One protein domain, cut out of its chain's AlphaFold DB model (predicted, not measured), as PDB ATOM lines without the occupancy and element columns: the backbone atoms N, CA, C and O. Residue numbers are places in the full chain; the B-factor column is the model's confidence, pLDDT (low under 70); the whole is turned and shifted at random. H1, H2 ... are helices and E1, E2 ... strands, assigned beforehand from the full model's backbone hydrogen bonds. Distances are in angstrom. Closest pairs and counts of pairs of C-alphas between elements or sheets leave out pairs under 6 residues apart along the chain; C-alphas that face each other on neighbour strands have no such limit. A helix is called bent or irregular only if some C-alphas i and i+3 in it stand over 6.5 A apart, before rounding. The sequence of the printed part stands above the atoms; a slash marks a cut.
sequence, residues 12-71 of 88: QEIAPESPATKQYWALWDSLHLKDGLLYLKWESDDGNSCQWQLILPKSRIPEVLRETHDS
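What this domain is: This is residues 12 to 71 of the 88 residues of an uncharacterized protein of Araneus ventricosus (UniProt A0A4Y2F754). What shape do these atoms make? A small, twisted three-strand sheet stands between two helices that cover neither of its faces, H1 on one side of it and H2 as an arm on the other. What are its parts and size? The 60 printed residues include two named helices and three named strands, in the order H1, E1, E2, E3, H2; the sheet runs E1, E2, E3, antiparallel, and the class is mixed. The whole is loose, with a radius of gyration of the C-alphas of 14.5 A, and flat, spanning 43 by 35 by 17 A.

How they stand to each other: How do the strands pair? E1, residues 31 to 34, E2, residues 37 to 43, and E3, residues 50 to 55, form a meander, each strand the antiparallel neighbour of the one before. The hairpin E1 and E2 has N 32 and O 39 within hydrogen-bond range at 2.8 A, and the hairpin E2 and E3 has N 42 and O 51 at 2.8 A. The sheet is only just strongly twisted, its C-alphas up to 4.4 A off the best plane. Where are the helices? H1, residues 19 to 26, and H2, residues 58 to 70, are not on the sheet and are apart from each other. The closest C-alphas of H1 and E1, those of Tyr 24 and Leu 31, are 8.0 A apart. Every O i to N i+4 pair is within hydrogen-bond range in H1, and 7 of 9 are in H2.

Where its parts are: How long are the strands? E1 measures 9.8 A, E2 19.2 A and E3 16.0 A. Where do the helices run? H1, 10.5 A, begins at C-alpha 19 (-45.195, 37.164, -35.747); H2, 20.1 A, ends at C-alpha 70 (-47.043, 1.840, -27.861). H2 is irregular, with C-alphas 59 and 62 at 7.1 A.

The domain as a whole: How far does it reach? The two C-alphas farthest apart, those of Gln 12 and Ser 71, are 44.5 A apart. Is it continuous and sure? The printed part has no cut and no long link. Its mean pLDDT is 78.9, with residues 57, 60 and 62 to 71 under 70.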
ATOM      1  N   GLN A  12     -36.869  44.471 -27.509       92.19
ATOM      2  CA  GLN A  12     -35.881  44.776 -28.552       92.19
ATOM      3  C   GLN A  12     -35.343  43.517 -29.244       92.19
ATOM      4  O   GLN A  12     -35.112  43.536 -30.449       92.19
ATOM      5  N   GLU A  13     -35.202  42.419 -28.504       88.50
ATOM      6  CA  GLU A  13     -34.735  41.132 -29.034       88.50
ATOM      7  C   GLU A  13     -35.814  40.419 -29.858       88.50
ATOM      8  O   GLU A  13     -35.499  39.676 -30.781       88.50
ATOM      9  N   ILE A  14     -37.093  40.667 -29.557       91.94
ATOM     10  CA  ILE A  14     -38.233  39.990 -30.194       91.94
ATOM     11  C   ILE A  14     -38.873  40.829 -31.306       91.94
ATOM     12  O   ILE A  14     -39.526  40.293 -32.202       91.94
ATOM     13  N   ALA A  15     -38.661  42.144 -31.316       90.81
ATOM     14  CA  ALA A  15     -39.122  43.039 -32.370       90.81
ATOM     15  C   ALA A  15     -38.728  42.606 -33.803       90.81
ATOM     16  O   ALA A  15     -39.587  42.735 -34.684       90.81
ATOM     17  N   PRO A  16     -37.520  42.072 -34.086       94.44
ATOM     18  CA  PRO A  16     -37.178  41.589 -35.429       94.44
ATOM     19  C   PRO A  16     -37.738  40.193 -35.749       94.44
ATOM     20  O   PRO A  16     -37.768  39.804 -36.914       94.44
ATOM     21  N   GLU A  17     -38.219  39.452 -34.749       91.50
ATOM     22  CA  GLU A  17     -38.638  38.062 -34.916       91.50
ATOM     23  C   GLU A  17     -39.980  37.916 -35.655       91.50
ATOM     24  O   GLU A  17     -40.749  38.863 -35.879       91.50
ATOM     25  N   SER A  18     -40.284  36.668 -36.012       91.19
ATOM     26  CA  SER A  18     -41.532  36.298 -36.676       91.19
ATOM     27  C   SER A  18     -42.772  36.652 -35.833       91.19
ATOM     28  O   SER A  18     -42.719  36.604 -34.600       91.19
ATOM     29  N   PRO A  19     -43.936  36.916 -36.461       88.31
ATOM     30  CA  PRO A  19     -45.195  37.164 -35.747       88.31
ATOM     31  C   PRO A  19     -45.560  36.059 -34.746       88.31
ATOM     32  O   PRO A  19     -46.013  36.347 -33.642       88.31
ATOM     33  N   ALA A  20     -45.296  34.796 -35.096       80.81
ATOM     34  CA  ALA A  20     -45.510  33.661 -34.200       80.81
ATOM     35  C   ALA A  20     -44.638  33.744 -32.932       80.81
ATOM     36  O   ALA A  20     -45.125  33.510 -31.830       80.81
ATOM     37  N   THR A  21     -43.369  34.134 -33.069       83.31
ATOM     38  CA  THR A  21     -42.446  34.319 -31.939       83.31
ATOM     39  C   THR A  21     -42.904  35.459 -31.029       83.31
ATOM     40  O   THR A  21     -42.941  35.303 -29.810       83.31
ATOM     41  N   LYS A  22     -43.345  36.580 -31.613       87.88
ATOM     42  CA  LYS A  22     -43.935  37.711 -30.874       87.88
ATOM     43  C   LYS A  22     -45.195  37.313 -30.105       87.88
ATOM     44  O   LYS A  22     -45.396  37.779 -28.987       87.88
ATOM     45  N   GLN A  23     -46.020  36.428 -30.667       87.38
ATOM     46  CA  GLN A  23     -47.200  35.902 -29.980       87.38
ATOM     47  C   GLN A  23     -46.814  35.080 -28.744       87.38
ATOM     48  O   GLN A  23     -47.387  35.283 -27.677       87.38
ATOM     49  N   TYR A  24     -45.812  34.201 -28.848       84.12
ATOM     50  CA  TYR A  24     -45.310  33.466 -27.680       84.12
ATOM     51  C   TYR A  24     -44.703  34.393 -26.627       84.12
ATOM     52  O   TYR A  24     -44.882  34.164 -25.436       84.12
ATOM     53  N   TRP A  25     -44.048  35.472 -27.055       87.94
ATOM     54  CA  TRP A  25     -43.551  36.492 -26.140       87.94
ATOM     55  C   TRP A  25     -44.668  37.228 -25.391       87.94
ATOM     56  O   TRP A  25     -44.528  37.504 -24.203       87.94
ATOM     57  N   ALA A  26     -45.782  37.536 -26.058       88.62
ATOM     58  CA  ALA A  26     -46.950  38.131 -25.407       88.62
ATOM     59  C   ALA A  26     -47.589  37.173 -24.387       88.62
ATOM     60  O   ALA A  26     -48.065  37.616 -23.349       88.62
ATOM     61  N   LEU A  27     -47.540  35.869 -24.667       87.81
ATOM     62  CA  LEU A  27     -48.056  34.799 -23.811       87.81
ATOM     63  C   LEU A  27     -47.040  34.300 -22.771       87.81
ATOM     64  O   LEU A  27     -47.282  33.270 -22.148       87.81
ATOM     65  N   TRP A  28     -45.909  34.988 -22.581       86.56
ATOM     66  CA  TRP A  28     -44.801  34.495 -21.757       86.56
ATOM     67  C   TRP A  28     -45.222  34.093 -20.342       86.56
ATOM     68  O   TRP A  28     -44.848  33.026 -19.870       86.56
ATOM     69  N   ASP A  29     -46.046  34.914 -19.689       85.88
ATOM     70  CA  ASP A  29     -46.533  34.665 -18.326       85.88
ATOM     71  C   ASP A  29     -47.462  33.440 -18.228       85.88
ATOM     72  O   ASP A  29     -47.612  32.848 -17.160       85.88
ATOM     73  N   SER A  30     -48.043  33.025 -19.355       86.19
ATOM     74  CA  SER A  30     -48.855  31.815 -19.493       86.19
ATOM     75  C   SER A  30     -48.038  30.590 -19.919       86.19
ATOM     76  O   SER A  30     -48.579  29.484 -19.953       86.19
ATOM     77  N   LEU A  31     -46.762  30.748 -20.285       86.12
ATOM     78  CA  LEU A  31     -45.901  29.643 -20.699       86.12
ATOM     79  C   LEU A  31     -45.237  28.982 -19.489       86.12
ATOM     80  O   LEU A  31     -44.627  29.626 -18.640       86.12
ATOM     81  N   HIS A  32     -45.294  27.655 -19.445       82.88
ATOM     82  CA  HIS A  32     -44.688  26.850 -18.396       82.88
ATOM     83  C   HIS A  32     -43.874  25.712 -18.995       82.88
ATOM     84  O   HIS A  32     -44.382  24.902 -19.768       82.88
ATOM     85  N   LEU A  33     -42.614  25.609 -18.583       78.81
ATOM     86  CA  LEU A  33     -41.784  24.454 -18.887       78.81
ATOM     87  C   LEU A  33     -41.995  23.384 -17.807       78.81
ATOM     88  O   LEU A  33     -41.761  23.638 -16.625       78.81
ATOM     89  N   LYS A  34     -42.425  22.187 -18.208       76.44
ATOM     90  CA  LYS A  34     -42.591  21.030 -17.321       76.44
ATOM     91  C   LYS A  34     -42.033  19.786 -18.008       76.44
ATOM     92  O   LYS A  34     -42.355  19.533 -19.160       76.44
ATOM     93  N   ASP A  35     -41.151  19.057 -17.325       74.19
ATOM     94  CA  ASP A  35     -40.522  17.824 -17.834       74.19
ATOM     95  C   ASP A  35     -39.854  17.984 -19.224       74.19
ATOM     96  O   ASP A  35     -39.834  17.073 -20.045       74.19
ATOM     97  N   GLY A  36     -39.306  19.175 -19.516       71.44
ATOM     98  CA  GLY A  36     -38.666  19.489 -20.806       71.44
ATOM     99  C   GLY A  36     -39.641  19.766 -21.959       71.44
ATOM    100  O   GLY A  36     -39.219  19.849 -23.118       71.44
ATOM    101  N   LEU A  37     -40.928  19.916 -21.644       78.00
ATOM    102  CA  LEU A  37     -42.013  20.228 -22.562       78.00
ATOM    103  C   LEU A  37     -42.612  21.597 -22.237       78.00
ATOM    104  O   LEU A  37     -42.766  21.963 -21.070       78.00
ATOM    105  N   LEU A  38     -42.945  22.357 -23.277       80.50
ATOM    106  CA  LEU A  38     -43.536  23.681 -23.136       80.50
ATOM    107  C   LEU A  38     -45.061  23.562 -23.111       80.50
ATOM    108  O   LEU A  38     -45.658  23.005 -24.028       80.50
ATOM    109  N   TYR A  39     -45.689  24.118 -22.086       83.94
ATOM    110  CA  TYR A  39     -47.135  24.172 -21.931       83.94
ATOM    111  C   TYR A  39     -47.612  25.619 -21.905       83.94
ATOM    112  O   TYR A  39     -46.939  26.490 -21.365       83.94
ATOM    113  N   LEU A  40     -48.798  25.859 -22.447       87.25
ATOM    114  CA  LEU A  40     -49.515  27.120 -22.362       87.25
ATOM    115  C   LEU A  40     -50.705  26.947 -21.419       87.25
ATOM    116  O   LEU A  40     -51.553  26.083 -21.649       87.25
ATOM    117  N   LYS A  41     -50.745  27.747 -20.355       87.19
ATOM    118  CA  LYS A  41     -51.848  27.794 -19.397       87.19
ATOM    119  C   LYS A  41     -52.850  28.865 -19.821       87.19
ATOM    120  O   LYS A  41     -52.494  30.033 -19.951       87.19
ATOM    121  N   TRP A  42     -54.109  28.472 -19.941       83.62
ATOM    122  CA  TRP A  42     -55.243  29.381 -20.034       83.62
ATOM    123  C   TRP A  42     -56.057  29.277 -18.750       83.62
ATOM    124  O   TRP A  42     -56.405  28.176 -18.324       83.62
ATOM    125  N   GLU A  43     -56.344  30.413 -18.134       84.69
ATOM    126  CA  GLU A  43     -57.269  30.507 -17.009       84.69
ATOM    127  C   GLU A  43     -58.540  31.188 -17.512       84.69
ATOM    128  O   GLU A  43     -58.462  32.185 -18.232       84.69
ATOM    129  N   SER A  44     -59.701  30.610 -17.206       81.00
ATOM    130  CA  SER A  44     -60.973  31.286 -17.465       81.00
ATOM    131  C   SER A  44     -61.078  32.551 -16.616       81.00
ATOM    132  O   SER A  44     -60.564  32.579 -15.502       81.00
ATOM    133  N   ASP A  45     -61.788  33.561 -17.114       80.56
ATOM    134  CA  ASP A  45     -62.025  34.825 -16.395       80.56
ATOM    135  C   ASP A  45     -62.675  34.596 -15.015       80.56
ATOM    136  O   ASP A  45     -62.299  35.201 -14.017       80.56
ATOM    137  N   ASP A  46     -63.569  33.608 -14.936       81.69
ATOM    138  CA  ASP A  46     -64.215  33.134 -13.706       81.69
ATOM    139  C   ASP A  46     -63.297  32.314 -12.771       81.69
ATOM    140  O   ASP A  46     -63.741  31.853 -11.717       81.69
ATOM    141  N   GLY A  47     -62.027  32.093 -13.133       77.06
ATOM    142  CA  GLY A  47     -61.018  31.376 -12.337       77.06
ATOM    143  C   GLY A  47     -61.304  29.885 -12.121       77.06
ATOM    144  O   GLY A  47     -60.498  29.163 -11.532       77.06
ATOM    145  N   ASN A  48     -62.445  29.396 -12.607       78.25
ATOM    146  CA  ASN A  48     -62.954  28.063 -12.307       78.25
ATOM    147  C   ASN A  48     -62.402  26.983 -13.251       78.25
ATOM    148  O   ASN A  48     -62.604  25.789 -13.026       78.25
ATOM    149  N   SER A  49     -61.705  27.381 -14.321       73.69
ATOM    150  CA  SER A  49     -61.111  26.450 -15.276       73.69
ATOM    151  C   SER A  49     -59.671  26.832 -15.616       73.69
ATOM    152  O   SER A  49     -59.359  27.979 -15.923       73.69
ATOM    153  N   CYS A  50     -58.787  25.838 -15.540       82.06
ATOM    154  CA  CYS A  50     -57.399  25.921 -15.973       82.06
ATOM    155  C   CYS A  50     -57.203  24.914 -17.104       82.06
ATOM    156  O   CYS A  50     -57.242  23.703 -16.875       82.06
ATOM    157  N   GLN A  51     -56.994  25.409 -18.319       82.62
ATOM    158  CA  GLN A  51     -56.696  24.590 -19.487       82.62
ATOM    159  C   GLN A  51     -55.200  24.639 -19.777       82.62
ATOM    160  O   GLN A  51     -54.574  25.695 -19.726       82.62
ATOM    161  N   TRP A  52     -54.633  23.483 -20.100       82.69
ATOM    162  CA  TRP A  52     -53.224  23.349 -20.443       82.69
ATOM    163  C   TRP A  52     -53.102  22.839 -21.871       82.69
ATOM    164  O   TRP A  52     -53.653  21.790 -22.207       82.69
ATOM    165  N   GLN A  53     -52.358  23.562 -22.704       84.06
ATOM    166  CA  GLN A  53     -52.061  23.158 -24.072       84.06
ATOM    167  C   GLN A  53     -50.573  22.869 -24.217       84.06
ATOM    168  O   GLN A  53     -49.732  23.721 -23.953       84.06
ATOM    169  N   LEU A  54     -50.245  21.667 -24.673       82.75
ATOM    170  CA  LEU A  54     -48.870  21.298 -24.965       82.75
ATOM    171  C   LEU A  54     -48.410  21.927 -26.292       82.75
ATOM    172  O   LEU A  54     -49.035  21.722 -27.334       82.75
ATOM    173  N   ILE A  55     -47.294  22.654 -26.262       81.75
ATOM    174  CA  ILE A  55     -46.633  23.224 -27.438       81.75
ATOM    175  C   ILE A  55     -45.497  22.286 -27.841       81.75
ATOM    176  O   ILE A  55     -44.456  22.209 -27.188       81.75
ATOM    177  N   LEU A  56     -45.699  21.568 -28.946       74.31
ATOM    178  CA  LEU A  56     -44.690  20.676 -29.502       74.31
ATOM    179  C   LEU A  56     -43.936  21.349 -30.649       74.31
ATOM    180  O   LEU A  56     -44.567  21.803 -31.609       74.31
ATOM    181  N   PRO A  57     -42.591  21.354 -30.629       69.75
ATOM    182  CA  PRO A  57     -41.839  21.618 -31.844       69.75
ATOM    183  C   PRO A  57     -42.154  20.525 -32.874       69.75
ATOM    184  O   PRO A  57     -42.279  19.348 -32.530       69.75
ATOM    185  N   LYS A  58     -42.261  20.901 -34.155       71.19
ATOM    186  CA  LYS A  58     -42.656  19.977 -35.239       71.19
ATOM    187  C   LYS A  58     -41.799  18.707 -35.301       71.19
ATOM    188  O   LYS A  58     -42.309  17.642 -35.630       71.19
ATOM    189  N   SER A  59     -40.522  18.811 -34.937       71.81
ATOM    190  CA  SER A  59     -39.580  17.691 -34.875       71.81
ATOM    191  C   SER A  59     -39.939  16.622 -33.836       71.81
ATOM    192  O   SER A  59     -39.546  15.474 -34.010       71.81
ATOM    193  N   ARG A  60     -40.698  16.965 -32.785       67.50
ATOM    194  CA  ARG A  60     -41.111  16.035 -31.718       67.50
ATOM    195  C   ARG A  60     -42.506  15.443 -31.905       67.50
ATOM    196  O   ARG A  60     -42.877  14.529 -31.181       67.50
ATOM    197  N   ILE A  61     -43.267  15.900 -32.903       70.62
ATOM    198  CA  ILE A  61     -44.570  15.314 -33.256       70.62
ATOM    199  C   ILE A  61     -44.492  13.787 -33.471       70.62
ATOM    200  O   ILE A  61     -45.312  13.086 -32.879       70.62
ATOM    201  N   PRO A  62     -43.544  13.230 -34.256       69.56
ATOM    202  CA  PRO A  62     -43.488  11.780 -34.467       69.56
ATOM    203  C   PRO A  62     -43.165  10.986 -33.192       69.56
ATOM    204  O   PRO A  62     -43.671   9.879 -33.028       69.56
ATOM    205  N   GLU A  63     -42.367  11.542 -32.279       68.00
ATOM    206  CA  GLU A  63     -42.040  10.916 -30.991       68.00
ATOM    207  C   GLU A  63     -43.283  10.804 -30.101       68.00
ATOM    208  O   GLU A  63     -43.628   9.707 -29.665       68.00
ATOM    209  N   VAL A  64     -44.027  11.903 -29.958       64.38
ATOM    210  CA  VAL A  64     -45.267  11.948 -29.170       64.38
ATOM    211  C   VAL A  64     -46.345  11.031 -29.745       64.38
ATOM    212  O   VAL A  64     -47.056  10.341 -29.007       64.38
ATOM    213  N   LEU A  65     -46.478  10.991 -31.074       68.56
ATOM    214  CA  LEU A  65     -47.416  10.080 -31.728       68.56
ATOM    215  C   LEU A  65     -47.041   8.618 -31.461       68.56
ATOM    216  O   LEU A  65     -47.926   7.822 -31.153       68.56
ATOM    217  N   ARG A  66     -45.749   8.271 -31.512       65.44
ATOM    218  CA  ARG A  66     -45.269   6.916 -31.214       65.44
ATOM    219  C   ARG A  66     -45.550   6.514 -29.765       65.44
ATOM    220  O   ARG A  66     -46.078   5.431 -29.540       65.44
ATOM    221  N   GLU A  67     -45.282   7.391 -28.798       60.62
ATOM    222  CA  GLU A  67     -45.587   7.133 -27.380       60.62
ATOM    223  C   GLU A  67     -47.086   6.899 -27.131       60.62
ATOM    224  O   GLU A  67     -47.457   6.067 -26.307       60.62
ATOM    225  N   THR A  68     -47.957   7.571 -27.891       58.97
ATOM    226  CA  THR A  68     -49.415   7.392 -27.781       58.97
ATOM    227  C   THR A  68     -49.879   6.019 -28.297       58.97
ATOM    228  O   THR A  68     -50.924   5.526 -27.871       58.97
ATOM    229  N   HIS A  69     -49.123   5.396 -29.207       55.56
ATOM    230  CA  HIS A  69     -49.470   4.113 -29.825       55.56
ATOM    231  C   HIS A  69     -48.914   2.885 -29.082       55.56
ATOM    232  O   HIS A  69     -49.543   1.830 -29.148       55.56
ATOM    233  N   ASP A  70     -47.791   3.006 -28.369       49.38
ATOM    234  CA  ASP A  70     -47.043   1.840 -27.861       49.38
ATOM    235  C   ASP A  70     -47.310   1.481 -26.383       49.38
ATOM    236  O   ASP A  70     -46.926   0.414 -25.911       49.38
ATOM    237  N   SER A  71     -47.974   2.334 -25.597       48.78
ATOM    238  CA  SER A  71     -47.937   2.170 -24.137       48.78
ATOM    239  C   SER A  71     -49.180   1.508 -23.521       48.78
ATOM    240  O   SER A  71     -50.230   2.134 -23.353       48.78
TER     241      SER A  71